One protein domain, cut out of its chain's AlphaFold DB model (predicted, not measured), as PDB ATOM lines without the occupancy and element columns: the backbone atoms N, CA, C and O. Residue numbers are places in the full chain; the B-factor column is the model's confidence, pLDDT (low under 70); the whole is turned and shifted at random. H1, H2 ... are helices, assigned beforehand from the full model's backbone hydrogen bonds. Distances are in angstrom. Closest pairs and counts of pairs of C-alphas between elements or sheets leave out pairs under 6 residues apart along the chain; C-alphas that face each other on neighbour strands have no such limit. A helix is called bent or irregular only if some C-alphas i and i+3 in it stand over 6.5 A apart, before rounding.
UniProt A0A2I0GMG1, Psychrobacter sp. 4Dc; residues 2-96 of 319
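This is residues 2 to 96 of the 319 residues of a protein of Psychrobacter sp. 4Dc (UniProt A0A2I0GMG1). A small, compact body of short helices has one long helical arm sticking out of it, residues 83 to 96. In the middle of the body lies H5a, the first arm of the bent helix H5; H1 runs side by side with it, H2 and H3 cross it, and H4 lies beside H3 near the beginning of H5a, at the end of the body away from H5b. The printed part has 95 residues, with five named helices, H1 to H5 in order along the chain, and no named strand: the class is all helix. The whole is only just loose, close to compact, with a radius of gyration of the C-alphas of 15.3 A, and spans 53 by 26 by 19 A, the arm making much of the length.

H1, residues 2 to 14, begins at C-alpha 2 (-33.749, -13.395, 32.478) and is 18.3 A long from first to last C-alpha. H2, residues 23 to 33, is 15.8 A long. H3, residues 41 to 48, measures 10.3 A and H4, residues 53 to 61, 12.6 A. H5, residues 63 to 94, was assigned as one helix by its hydrogen bonds but is bent: C-alphas 77 and 80 are 7.8 A apart. Its arms are H5a, residues 63 to 77, 20.6 A, beginning at C-alpha 63 (-26.891, -21.026, 10.327), and H5b, residues 80 to 94, 20.7 A, ending at C-alpha 94 (-32.318, -39.412, 45.965).

H1 and H5a touch at a shallow tilt of 26 degrees, opposite ways; their closest C-alphas, of Ser 6 and Leu 73, are 6.1 A apart. H2 touches H5a about perpendicular, at 85 degrees, with residues 70 to 74 of H5a alone; the closest C-alphas are those of Ile 30 and Thr 74, 7.2 A. H3 touches H5a at 82 degrees, about perpendicular, closest at the C-alphas of Ile 41 and Cys 67, 6.1 A. H2 and H3 touch at a steep tilt of 59 degrees, opposite ways, closest at the C-alphas of Gly 29 and Val 48, 6.2 A. The helix packing is mostly crossed. H4 is close to H3 but not clearly touching, the C-alphas of Glu 46 and Ile 56 being closest at 6.4 A. H5b stands at a steep tilt of 66 degrees to H5a and is apart from H1, H2, H3 and H4. In each helix and arm every O i to N i+4 pair is within hydrogen-bond range.

The C-alphas of Asn 20 and Asn 96 are the two farthest apart, 54.5 A. Without residues 83 to 96, which stand free, the body spans 33 by 26 by 19 A. The printed part has no cut and no long link. Residues 2 to 6 have pLDDT under 70.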
ATOM      1  N   TYR A   2     -33.040 -12.807  33.636       52.84
ATOM      2  CA  TYR A   2     -33.749 -13.395  32.478       52.84
ATOM      3  C   TYR A   2     -34.216 -12.391  31.401       52.84
ATOM      4  O   TYR A   2     -33.874 -12.542  30.233       52.84
ATOM      5  N   ARG A   3     -34.945 -11.328  31.792       61.84
ATOM      6  CA  ARG A   3     -35.458 -10.303  30.851       61.84
ATOM      7  C   ARG A   3     -34.351  -9.582  30.074       61.84
ATOM      8  O   ARG A   3     -34.542  -9.225  28.924       61.84
ATOM      9  N   TYR A   4     -33.191  -9.396  30.697       60.84
ATOM     10  CA  TYR A   4     -32.071  -8.672  30.098       60.84
ATOM     11  C   TYR A   4     -31.364  -9.495  29.009       60.84
ATOM     12  O   TYR A   4     -31.031  -8.971  27.947       60.84
ATOM     13  N   PHE A   5     -31.163 -10.795  29.251       60.47
ATOM     14  CA  PHE A   5     -30.558 -11.694  28.265       60.47
ATOM     15  C   PHE A   5     -31.508 -11.995  27.102       60.47
ATOM     16  O   PHE A   5     -31.071 -12.016  25.952       60.47
ATOM     17  N   SER A   6     -32.808 -12.153  27.375       67.31
ATOM     18  CA  SER A   6     -33.797 -12.404  26.326       67.31
ATOM     19  C   SER A   6     -34.008 -11.202  25.401       67.31
ATOM     20  O   SER A   6     -34.141 -11.391  24.194       67.31
ATOM     21  N   GLU A   7     -33.962  -9.969  25.914       74.81
ATOM     22  CA  GLU A   7     -34.050  -8.763  25.080       74.81
ATOM     23  C   GLU A   7     -32.829  -8.579  24.175       74.81
ATOM     24  O   GLU A   7     -32.989  -8.326  22.981       74.81
ATOM     25  N   LYS A   8     -31.610  -8.771  24.697       72.06
ATOM     26  CA  LYS A   8     -30.382  -8.680  23.889       72.06
ATOM     27  C   LYS A   8     -30.352  -9.704  22.757       72.06
ATOM     28  O   LYS A   8     -30.053  -9.353  21.618       72.06
ATOM     29  N   LEU A   9     -30.684 -10.955  23.064       70.88
ATOM     30  CA  LEU A   9     -30.698 -12.028  22.073       70.88
ATOM     31  C   LEU A   9     -31.847 -11.860  21.061       70.88
ATOM     32  O   LEU A   9     -31.679 -12.179  19.887       70.88
ATOM     33  N   TYR A  10     -32.988 -11.292  21.468       77.06
ATOM     34  CA  TYR A  10     -34.064 -10.928  20.541       77.06
ATOM     35  C   TYR A  10     -33.646  -9.815  19.567       77.06
ATOM     36  O   TYR A  10     -33.896  -9.932  18.366       77.06
ATOM     37  N   ILE A  11     -32.988  -8.757  20.058       81.88
ATOM     38  CA  ILE A  11     -32.463  -7.675  19.208       81.88
ATOM     39  C   ILE A  11     -31.489  -8.240  18.171       81.88
ATOM     40  O   ILE A  11     -31.530  -7.842  17.006       81.88
ATOM     41  N   GLU A  12     -30.650  -9.192  18.578       82.62
ATOM     42  CA  GLU A  12     -29.732  -9.877  17.672       82.62
ATOM     43  C   GLU A  12     -30.484 -10.688  16.612       82.62
ATOM     44  O   GLU A  12     -30.194 -10.576  15.421       82.62
ATOM     45  N   LEU A  13     -31.506 -11.440  17.022       84.62
ATOM     46  CA  LEU A  13     -32.270 -12.286  16.115       84.62
ATOM     47  C   LEU A  13     -33.116 -11.479  15.113       84.62
ATOM     48  O   LEU A  13     -33.229 -11.866  13.948       84.62
ATOM     49  N   LYS A  14     -33.669 -10.326  15.521       86.31
ATOM     50  CA  LYS A  14     -34.495  -9.450  14.666       86.31
ATOM     51  C   LYS A  14     -33.768  -9.009  13.390       86.31
ATOM     52  O   LYS A  14     -34.416  -8.828  12.363       86.31
ATOM     53  N   LYS A  15     -32.434  -8.903  13.420       88.81
ATOM     54  CA  LYS A  15     -31.589  -8.539  12.262       88.81
ATOM     55  C   LYS A  15     -31.719  -9.511  11.083       88.81
ATOM     56  O   LYS A  15     -31.402  -9.143   9.955       88.81
ATOM     57  N   TYR A  16     -32.169 -10.739  11.338       89.38
ATOM     58  CA  TYR A  16     -32.310 -11.779  10.320       89.38
ATOM     59  C   TYR A  16     -33.718 -11.858   9.717       89.38
ATOM     60  O   TYR A  16     -33.911 -12.580   8.739       89.38
ATOM     61  N   PHE A  17     -34.685 -11.103  10.243       89.00
ATOM     62  CA  PHE A  17     -36.065 -11.045   9.754       89.00
ATOM     63  C   PHE A  17     -36.300  -9.851   8.810       89.00
ATOM     64  O   PHE A  17     -35.503  -8.918   8.741       89.00
ATOM     65  N   GLN A  18     -37.415  -9.864   8.067       85.06
ATOM     66  CA  GLN A  18     -37.852  -8.697   7.283       85.06
ATOM     67  C   GLN A  18     -38.177  -7.522   8.212       85.06
ATOM     68  O   GLN A  18     -38.755  -7.735   9.278       85.06
ATOM     69  N   GLY A  19     -37.880  -6.289   7.791       76.25
ATOM     70  CA  GLY A  19     -38.031  -5.087   8.627       76.25
ATOM     71  C   GLY A  19     -39.451  -4.813   9.145       76.25
ATOM     72  O   GLY A  19     -39.604  -4.160  10.171       76.25
ATOM     73  N   ASN A  20     -40.479  -5.351   8.485       82.19
ATOM     74  CA  ASN A  20     -41.885  -5.270   8.897       82.19
ATOM     75  C   ASN A  20     -42.350  -6.450   9.775       82.19
ATOM     76  O   ASN A  20     -43.510  -6.479  10.184       82.19
ATOM     77  N   THR A  21     -41.488  -7.435  10.057       84.50
ATOM     78  CA  THR A  21     -41.856  -8.580  10.900       84.50
ATOM     79  C   THR A  21     -42.076  -8.082  12.324       84.50
ATOM     80  O   THR A  21     -41.164  -7.537  12.950       84.50
ATOM     81  N   SER A  22     -43.294  -8.260  12.837       85.06
ATOM     82  CA  SER A  22     -43.628  -7.807  14.181       85.06
ATOM     83  C   SER A  22     -42.883  -8.604  15.248       85.06
ATOM     84  O   SER A  22     -42.614  -9.802  15.113       85.06
ATOM     85  N   GLU A  23     -42.610  -7.935  16.362       82.81
ATOM     86  CA  GLU A  23     -41.998  -8.540  17.541       82.81
ATOM     87  C   GLU A  23     -42.793  -9.730  18.077       82.81
ATOM     88  O   GLU A  23     -42.218 -10.759  18.434       82.81
ATOM     89  N   SER A  24     -44.122  -9.612  18.082       82.56
ATOM     90  CA  SER A  24     -45.020 -10.682  18.508       82.56
ATOM     91  C   SER A  24     -44.887 -11.930  17.637       82.56
ATOM     92  O   SER A  24     -44.876 -13.034  18.171       82.56
ATOM     93  N   THR A  25     -44.713 -11.778  16.320       84.56
ATOM     94  CA  THR A  25     -44.527 -12.912  15.399       84.56
ATOM     95  C   THR A  25     -43.245 -13.678  15.714       84.56
ATOM     96  O   THR A  25     -43.264 -14.905  15.794       84.56
ATOM     97  N   ILE A  26     -42.143 -12.961  15.945       84.81
ATOM     98  CA  ILE A  26     -40.844 -13.566  16.267       84.81
ATOM     99  C   ILE A  26     -40.913 -14.267  17.628       84.81
ATOM    100  O   ILE A  26     -40.570 -15.443  17.724       84.81
ATOM    101  N   LYS A  27     -41.412 -13.587  18.669       82.25
ATOM    102  CA  LYS A  27     -41.526 -14.162  20.020       82.25
ATOM    103  C   LYS A  27     -42.440 -15.389  20.057       82.25
ATOM    104  O   LYS A  27     -42.060 -16.398  20.644       82.25
ATOM    105  N   ASN A  28     -43.595 -15.339  19.389       83.19
ATOM    106  CA  ASN A  28     -44.515 -16.477  19.307       83.19
ATOM    107  C   ASN A  28     -43.913 -17.648  18.520       83.19
ATOM    108  O   ASN A  28     -44.134 -18.798  18.882       83.19
ATOM    109  N   GLY A  29     -43.143 -17.367  17.463       84.81
ATOM    110  CA  GLY A  29     -42.409 -18.390  16.723       84.81
ATOM    111  C   GLY A  29     -41.378 -19.095  17.602       84.81
ATOM    112  O   GLY A  29     -41.407 -20.314  17.704       84.81
ATOM    113  N   ILE A  30     -40.537 -18.343  18.319       82.75
ATOM    114  CA  ILE A  30     -39.525 -18.914  19.228       82.75
ATOM    115  C   ILE A  30     -40.176 -19.710  20.363       82.75
ATOM    116  O   ILE A  30     -39.709 -20.795  20.694       82.75
ATOM    117  N   ALA A  31     -41.280 -19.217  20.933       80.31
ATOM    118  CA  ALA A  31     -42.008 -19.938  21.976       80.31
ATOM    119  C   ALA A  31     -42.541 -21.303  21.496       80.31
ATOM    120  O   ALA A  31     -42.618 -22.232  22.292       80.31
ATOM    121  N   ARG A  32     -42.869 -21.441  20.201       82.94
ATOM    122  CA  ARG A  32     -43.304 -22.712  19.590       82.94
ATOM    123  C   ARG A  32     -42.167 -23.697  19.333       82.94
ATOM    124  O   ARG A  32     -42.454 -24.871  19.143       82.94
ATOM    125  N   ILE A  33     -40.918 -23.231  19.296       84.44
ATOM    126  CA  ILE A  33     -39.749 -24.106  19.146       84.44
ATOM    127  C   ILE A  33     -39.607 -24.948  20.415       84.44
ATOM    128  O   ILE A  33     -39.518 -26.163  20.325       84.44
ATOM    129  N   GLY A  34     -39.656 -24.323  21.597       78.44
ATOM    130  CA  GLY A  34     -39.413 -25.020  22.864       78.44
ATOM    131  C   GLY A  34     -37.943 -25.423  23.048       78.44
ATOM    132  O   GLY A  34     -37.055 -24.910  22.366       78.44
ATOM    133  N   VAL A  35     -37.670 -26.312  24.007       82.25
ATOM    134  CA  VAL A  35     -36.329 -26.885  24.224       82.25
ATOM    135  C   VAL A  35     -36.156 -28.078  23.282       82.25
ATOM    136  O   VAL A  35     -36.971 -28.992  23.329       82.25
ATOM    137  N   ASN A  36     -35.117 -28.066  22.443       84.50
ATOM    138  CA  ASN A  36     -34.784 -29.150  21.506       84.50
ATOM    139  C   ASN A  36     -33.283 -29.438  21.538       84.50
ATOM    140  O   ASN A  36     -32.502 -28.629  22.053       84.50
ATOM    141  N   GLU A  37     -32.883 -30.553  20.930       86.56
ATOM    142  CA  GLU A  37     -31.477 -30.830  20.669       86.56
ATOM    143  C   GLU A  37     -30.870 -29.781  19.736       86.56
ATOM    144  O   GLU A  37     -31.511 -29.272  18.816       86.56
ATOM    145  N   ARG A  38     -29.593 -29.452  19.960       86.44
ATOM    146  CA  ARG A  38     -28.899 -28.399  19.203       86.44
ATOM    147  C   ARG A  38     -28.839 -28.691  17.698       86.44
ATOM    148  O   ARG A  38     -28.869 -27.751  16.907       86.44
ATOM    149  N   SER A  39     -28.749 -29.966  17.330       88.81
ATOM    150  CA  SER A  39     -28.761 -30.486  15.956       88.81
ATOM    151  C   SER A  39     -30.076 -30.204  15.225       88.81
ATOM    152  O   SER A  39     -30.057 -29.933  14.031       88.81
ATOM    153  N   GLU A  40     -31.206 -30.209  15.932       90.69
ATOM    154  CA  GLU A  40     -32.544 -30.140  15.328       90.69
ATOM    155  C   GLU A  40     -33.057 -28.704  15.140       90.69
ATOM    156  O   GLU A  40     -34.048 -28.463  14.449       90.69
ATOM    157  N   ILE A  41     -32.391 -27.716  15.741       91.06
ATOM    158  CA  ILE A  41     -32.876 -26.325  15.786       91.06
ATOM    159  C   ILE A  41     -33.077 -25.737  14.399       91.06
ATOM    160  O   ILE A  41     -34.044 -25.005  14.187       91.06
ATOM    161  N   LYS A  42     -32.184 -26.047  13.457       91.50
ATOM    162  CA  LYS A  42     -32.301 -25.574  12.079       91.50
ATOM    163  C   LYS A  42     -33.607 -26.056  11.452       91.50
ATOM    164  O   LYS A  42     -34.401 -25.234  10.995       91.50
ATOM    165  N   ASP A  43     -33.862 -27.357  11.514       91.88
ATOM    166  CA  ASP A  43     -35.041 -27.982  10.914       91.88
ATOM    167  C   ASP A  43     -36.333 -27.444  11.537       91.88
ATOM    168  O   ASP A  43     -37.326 -27.190  10.848       91.88
ATOM    169  N   VAL A  44     -36.331 -27.227  12.856       92.06
ATOM    170  CA  VAL A  44     -37.476 -26.645  13.561       92.06
ATOM    171  C   VAL A  44     -37.675 -25.178  13.165       92.06
ATOM    172  O   VAL A  44     -38.807 -24.765  12.902       92.06
ATOM    173  N   LEU A  45     -36.602 -24.390  13.050       91.56
ATOM    174  CA  LEU A  45     -36.665 -22.997  12.598       91.56
ATOM    175  C   LEU A  45     -37.210 -22.870  11.174       91.56
ATOM    176  O   LEU A  45     -38.047 -21.998  10.920       91.56
ATOM    177  N   GLU A  46     -36.784 -23.746  10.265       92.69
ATOM    178  CA  GLU A  46     -37.281 -23.786   8.890       92.69
ATOM    179  C   GLU A  46     -38.780 -24.087   8.837       92.69
ATOM    180  O   GLU A  46     -39.521 -23.432   8.101       92.69
ATOM    181  N   LYS A  47     -39.256 -25.024   9.668       92.06
ATOM    182  CA  LYS A  47     -40.685 -25.353   9.782       92.06
ATOM    183  C   LYS A  47     -41.492 -24.194  10.369       92.06
ATOM    184  O   LYS A  47     -42.522 -23.820   9.809       92.06
ATOM    185  N   VAL A  48     -41.024 -23.605  11.471       90.75
ATOM    186  CA  VAL A  48     -41.727 -22.541  12.209       90.75
ATOM    187  C   VAL A  48     -41.815 -21.250  11.394       90.75
ATOM    188  O   VAL A  48     -42.858 -20.593  11.387       90.75
ATOM    189  N   PHE A  49     -40.748 -20.893  10.674       90.38
ATOM    190  CA  PHE A  49     -40.653 -19.646   9.911       90.38
ATOM    191  C   PHE A  49     -40.704 -19.844   8.390       90.38
ATOM    192  O   PHE A  49     -40.320 -18.938   7.649       90.38
ATOM    193  N   LYS A  50     -41.254 -20.966   7.904       88.69
ATOM    194  CA  LYS A  50     -41.381 -21.304   6.471       88.69
ATOM    195  C   LYS A  50     -41.957 -20.172   5.606       88.69
ATOM    196  O   LYS A  50     -41.578 -20.007   4.449       88.69
ATOM    197  N   GLY A  51     -42.874 -19.375   6.162       85.81
ATOM    198  CA  GLY A  51     -43.489 -18.232   5.474       85.81
ATOM    199  C   GLY A  51     -42.570 -17.011   5.298       85.81
ATOM    200  O   GLY A  51     -42.850 -16.154   4.463       85.81
ATOM    201  N   ASN A  52     -41.464 -16.916   6.044       87.81
ATOM    202  CA  ASN A  52     -40.547 -15.778   6.008       87.81
ATOM    203  C   ASN A  52     -39.309 -16.087   5.157       87.81
ATOM    204  O   ASN A  52     -38.244 -16.440   5.662       87.81
ATOM    205  N   LYS A  53     -39.429 -15.892   3.839       89.50
ATOM    206  CA  LYS A  53     -38.356 -16.181   2.867       89.50
ATOM    207  C   LYS A  53     -37.025 -15.480   3.174       89.50
ATOM    208  O   LYS A  53     -35.965 -15.988   2.823       89.50
ATOM    209  N   THR A  54     -37.060 -14.301   3.803       90.75
ATOM    210  CA  THR A  54     -35.832 -13.563   4.152       90.75
ATOM    211  C   THR A  54     -35.115 -14.201   5.329       90.75
ATOM    212  O   THR A  54     -33.897 -14.351   5.268       90.75
ATOM    213  N   PHE A  55     -35.866 -14.619   6.350       91.25
ATOM    214  CA  PHE A  55     -35.314 -15.357   7.478       91.25
ATOM    215  C   PHE A  55     -34.706 -16.685   7.028       91.25
ATOM    216  O   PHE A  55     -33.556 -16.939   7.355       91.25
ATOM    217  N   ILE A  56     -35.409 -17.466   6.199       92.38
ATOM    218  CA  ILE A  56     -34.897 -18.751   5.690       92.38
ATOM    219  C   ILE A  56     -33.588 -18.566   4.907       92.38
ATOM    220  O   ILE A  56     -32.590 -19.212   5.203       92.38
ATOM    221  N   ARG A  57     -33.527 -17.588   3.995       92.56
ATOM    222  CA  ARG A  57     -32.286 -17.272   3.264       92.56
ATOM    223  C   ARG A  57     -31.139 -16.843   4.189       92.56
ATOM    224  O   ARG A  57     -29.972 -17.081   3.890       92.56
ATOM    225  N   ASN A  58     -31.443 -16.136   5.276       92.44
ATOM    226  CA  ASN A  58     -30.439 -15.730   6.259       92.44
ATOM    227  C   ASN A  58     -30.008 -16.902   7.148       92.44
ATOM    228  O   ASN A  58     -28.830 -16.971   7.492       92.44
ATOM    229  N   LEU A  59     -30.925 -17.818   7.472       91.81
ATOM    230  CA  LEU A  59     -30.656 -19.059   8.192       91.81
ATOM    231  C   LEU A  59     -29.670 -19.932   7.416       91.81
ATOM    232  O   LEU A  59     -28.675 -20.339   7.993       91.81
ATOM    233  N   GLU A  60     -29.848 -20.105   6.105       92.31
ATOM    234  CA  GLU A  60     -28.889 -20.836   5.258       92.31
ATOM    235  C   GLU A  60     -27.488 -20.200   5.261       92.31
ATOM    236  O   GLU A  60     -26.473 -20.891   5.276       92.31
ATOM    237  N   LYS A  61     -27.408 -18.863   5.265       92.81
ATOM    238  CA  LYS A  61     -26.128 -18.132   5.195       92.81
ATOM    239  C   LYS A  61     -25.412 -17.997   6.536       92.81
ATOM    240  O   LYS A  61     -24.195 -17.830   6.563       92.81
ATOM    241  N   LYS A  62     -26.160 -17.956   7.637       93.25
ATOM    242  CA  LYS A  62     -25.662 -17.666   8.993       93.25
ATOM    243  C   LYS A  62     -26.193 -18.668  10.013       93.25
ATOM    244  O   LYS A  62     -26.475 -18.309  11.157       93.25
ATOM    245  N   GLU A  63     -26.285 -19.921   9.587       90.88
ATOM    246  CA  GLU A  63     -26.891 -21.026  10.327       90.88
ATOM    247  C   GLU A  63     -26.395 -21.093  11.767       90.88
ATOM    248  O   GLU A  63     -27.190 -20.979  12.698       90.88
ATOM    249  N   ARG A  64     -25.074 -21.184  11.946       90.56
ATOM    250  CA  ARG A  64     -24.447 -21.333  13.262       90.56
ATOM    251  C   ARG A  64     -24.864 -20.232  14.237       90.56
ATOM    252  O   ARG A  64     -25.285 -20.532  15.347       90.56
ATOM    253  N   ILE A  65     -24.776 -18.969  13.817       91.06
ATOM    254  CA  ILE A  65     -25.068 -17.810  14.675       91.06
ATOM    255  C   ILE A  65     -26.553 -17.782  15.047       91.06
ATOM    256  O   ILE A  65     -26.902 -17.555  16.205       91.06
ATOM    257  N   ILE A  66     -27.433 -18.020  14.071       91.31
ATOM    258  CA  ILE A  66     -28.883 -17.977  14.282       91.31
ATOM    259  C   ILE A  66     -29.322 -19.129  15.189       91.31
ATOM    260  O   ILE A  66     -30.047 -18.888  16.155       91.31
ATOM    261  N   CYS A  67     -28.841 -20.348  14.936       91.25
ATOM    262  CA  CYS A  67     -29.158 -21.516  15.754       91.25
ATOM    263  C   CYS A  67     -28.629 -21.362  17.185       91.25
ATOM    264  O   CYS A  67     -29.372 -21.623  18.124       91.25
ATOM    265  N   GLU A  68     -27.401 -20.868  17.382       89.25
ATOM    266  CA  GLU A  68     -26.859 -20.586  18.723       89.25
ATOM    267  C   GLU A  68     -27.674 -19.517  19.466       89.25
ATOM    268  O   GLU A  68     -27.966 -19.671  20.652       89.25
ATOM    269  N   THR A  69     -28.097 -18.460  18.766       88.50
ATOM    270  CA  THR A  69     -28.917 -17.385  19.350       88.50
ATOM    271  C   THR A  69     -30.285 -17.910  19.784       88.50
ATOM    272  O   THR A  69     -30.728 -17.640  20.901       88.50
ATOM    273  N   VAL A  70     -30.954 -18.679  18.918       87.56
ATOM    274  CA  VAL A  70     -32.260 -19.278  19.224       87.56
ATOM    275  C   VAL A  70     -32.134 -20.302  20.345       87.56
ATOM    276  O   VAL A  70     -32.934 -20.253  21.271       87.56
ATOM    277  N   TYR A  71     -31.105 -21.152  20.327       88.31
ATOM    278  CA  TYR A  71     -30.854 -22.117  21.399       88.31
ATOM    279  C   TYR A  71     -30.653 -21.438  22.755       88.31
ATOM    280  O   TYR A  71     -31.250 -21.824  23.759       88.31
ATOM    281  N   GLY A  72     -29.838 -20.379  22.788       85.44
ATOM    282  CA  GLY A  72     -29.622 -19.585  23.994       85.44
ATOM    283  C   GLY A  72     -30.914 -18.941  24.498       85.44
ATOM    284  O   GLY A  72     -31.159 -18.923  25.706       85.44
ATOM    285  N   LEU A  73     -31.770 -18.463  23.587       83.06
ATOM    286  CA  LEU A  73     -33.088 -17.919  23.915       83.06
ATOM    287  C   LEU A  73     -34.026 -18.975  24.487       83.06
ATOM    288  O   LEU A  73     -34.653 -18.711  25.509       83.06
ATOM    289  N   THR A  74     -34.125 -20.150  23.868       83.56
ATOM    290  CA  THR A  74     -35.020 -21.225  24.318       83.56
ATOM    291  C   THR A  74     -34.567 -21.806  25.652       83.56
ATOM    292  O   THR A  74     -35.402 -22.016  26.529       83.56
ATOM    293  N   LEU A  75     -33.260 -21.995  25.861       83.75
ATOM    294  CA  LEU A  75     -32.717 -22.421  27.153       83.75
ATOM    295  C   LEU A  75     -32.950 -21.374  28.235       83.75
ATOM    296  O   LEU A  75     -33.476 -21.698  29.296       83.75
ATOM    297  N   SER A  76     -32.613 -20.112  27.953       81.88
ATOM    298  CA  SER A  76     -32.847 -19.020  28.900       81.88
ATOM    299  C   SER A  76     -34.325 -18.935  29.250       81.88
ATOM    300  O   SER A  76     -34.643 -18.819  30.427       81.88
ATOM    301  N   ALA A  77     -35.207 -19.061  28.247       80.75
ATOM    302  CA  ALA A  77     -36.655 -18.998  28.397       80.75
ATOM    303  C   ALA A  77     -37.216 -20.070  29.340       80.75
ATOM    304  O   ALA A  77     -38.150 -19.820  30.099       80.75
ATOM    305  N   ASN A  78     -36.609 -21.253  29.306       83.06
ATOM    306  CA  ASN A  78     -37.072 -22.417  30.044       83.06
ATOM    307  C   ASN A  78     -36.209 -22.736  31.267       83.06
ATOM    308  O   ASN A  78     -36.496 -23.714  31.946       83.06
ATOM    309  N   ILE A  79     -35.199 -21.920  31.600       84.88
ATOM    310  CA  ILE A  79     -34.227 -22.247  32.652       84.88
ATOM    311  C   ILE A  79     -34.898 -22.553  33.990       84.88
ATOM    312  O   ILE A  79     -34.559 -23.539  34.629       84.88
ATOM    313  N   SER A  80     -35.908 -21.774  34.387       86.12
ATOM    314  CA  SER A  80     -36.628 -22.010  35.640       86.12
ATOM    315  C   SER A  80     -37.399 -23.328  35.627       86.12
ATOM    316  O   SER A  80     -37.403 -24.032  36.630       86.12
ATOM    317  N   SER A  81     -38.024 -23.677  34.496       86.62
ATOM    318  CA  SER A  81     -38.765 -24.936  34.347       86.62
ATOM    319  C   SER A  81     -37.826 -26.140  34.264       86.62
ATOM    320  O   SER A  81     -38.111 -27.182  34.855       86.62
ATOM    321  N   LEU A  82     -36.683 -25.991  33.591       86.56
ATOM    322  CA  LEU A  82     -35.626 -26.997  33.547       86.56
ATOM    323  C   LEU A  82     -35.071 -27.243  34.949       86.56
ATOM    324  O   LEU A  82     -35.055 -28.382  35.395       86.56
ATOM    325  N   LEU A  83     -34.709 -26.183  35.678       90.69
ATOM    326  CA  LEU A  83     -34.225 -26.288  37.055       90.69
ATOM    327  C   LEU A  83     -35.272 -26.900  37.991       90.69
ATOM    328  O   LEU A  83     -34.924 -27.761  38.790       90.69
ATOM    329  N   SER A  84     -36.550 -26.518  37.882       91.62
ATOM    330  CA  SER A  84     -37.600 -27.128  38.706       91.62
ATOM    331  C   SER A  84     -37.802 -28.606  38.383       91.62
ATOM    332  O   SER A  84     -38.018 -29.400  39.292       91.62
ATOM    333  N   THR A  85     -37.716 -28.982  37.105       90.88
ATOM    334  CA  THR A  85     -37.852 -30.379  36.669       90.88
ATOM    335  C   THR A  85     -36.659 -31.203  37.141       90.88
ATOM    336  O   THR A  85     -36.851 -32.253  37.741       90.88
ATOM    337  N   LEU A  86     -35.436 -30.691  36.967       91.06
ATOM    338  CA  LEU A  86     -34.219 -31.313  37.491       91.06
ATOM    339  C   LEU A  86     -34.295 -31.488  39.007       91.06
ATOM    340  O   LEU A  86     -34.003 -32.569  39.502       91.06
ATOM    341  N   ASN A  87     -34.741 -30.465  39.742       94.00
ATOM    342  CA  ASN A  87     -34.890 -30.559  41.191       94.00
ATOM    343  C   ASN A  87     -35.900 -31.641  41.589       94.00
ATOM    344  O   ASN A  87     -35.616 -32.423  42.487       94.00
ATOM    345  N   GLN A  88     -37.047 -31.721  40.907       90.56
ATOM    346  CA  GLN A  88     -38.043 -32.765  41.159       90.56
ATOM    347  C   GLN A  88     -37.496 -34.165  40.867       90.56
ATOM    348  O   GLN A  88     -37.726 -35.075  41.657       90.56
ATOM    349  N   GLU A  89     -36.770 -34.352  39.766       88.69
ATOM    350  CA  GLU A  89     -36.186 -35.651  39.418       88.69
ATOM    351  C   GLU A  89     -35.044 -36.045  40.362       88.69
ATOM    352  O   GLU A  89     -34.965 -37.201  40.779       88.69
ATOM    353  N   MET A  90     -34.205 -35.091  40.778       90.50
ATOM    354  CA  MET A  90     -33.188 -35.319  41.807       90.50
ATOM    355  C   MET A  90     -33.836 -35.690  43.141       90.50
ATOM    356  O   MET A  90     -33.486 -36.714  43.717       90.50
ATOM    357  N   GLU A  91     -34.811 -34.914  43.615       90.50
ATOM    358  CA  GLU A  91     -35.521 -35.189  44.866       90.50
ATOM    359  C   GLU A  91     -36.195 -36.566  44.833       90.50
ATOM    360  O   GLU A  91     -36.025 -37.365  45.754       90.50
ATOM    361  N   ARG A  92     -36.895 -36.897  43.742       86.12
ATOM    362  CA  ARG A  92     -37.505 -38.219  43.543       86.12
ATOM    363  C   ARG A  92     -36.473 -39.340  43.534       86.12
ATOM    364  O   ARG A  92     -36.715 -40.370  44.146       86.12
ATOM    365  N   THR A  93     -35.338 -39.159  42.867       87.56
ATOM    366  CA  THR A  93     -34.306 -40.200  42.781       87.56
ATOM    367  C   THR A  93     -33.628 -40.404  44.133       87.56
ATOM    368  O   THR A  93     -33.609 -41.514  44.655       87.56
ATOM    369  N   PHE A  94     -33.119 -39.330  44.743       89.69
ATOM    370  CA  PHE A  94     -32.318 -39.412  45.965       89.69
ATOM    371  C   PHE A  94     -33.144 -39.712  47.221       89.69
ATOM    372  O   PHE A  94     -32.621 -40.336  48.137       89.69
ATOM    373  N   SER A  95     -34.439 -39.374  47.259       87.62
ATOM    374  CA  SER A  95     -35.335 -39.812  48.351       87.62
ATOM    375  C   SER A  95     -35.574 -41.327  48.384       87.62
ATOM    376  O   SER A  95     -36.035 -41.855  49.395       87.62
ATOM    377  N   ASN A  96     -35.246 -42.036  47.299       88.44
ATOM    378  CA  ASN A  96     -35.360 -43.491  47.185       88.44
ATOM    379  C   ASN A  96     -33.992 -44.194  47.179       88.44
ATOM    380  O   ASN A  96     -33.908 -45.376  46.837       88.44
TER     381      ASN A  96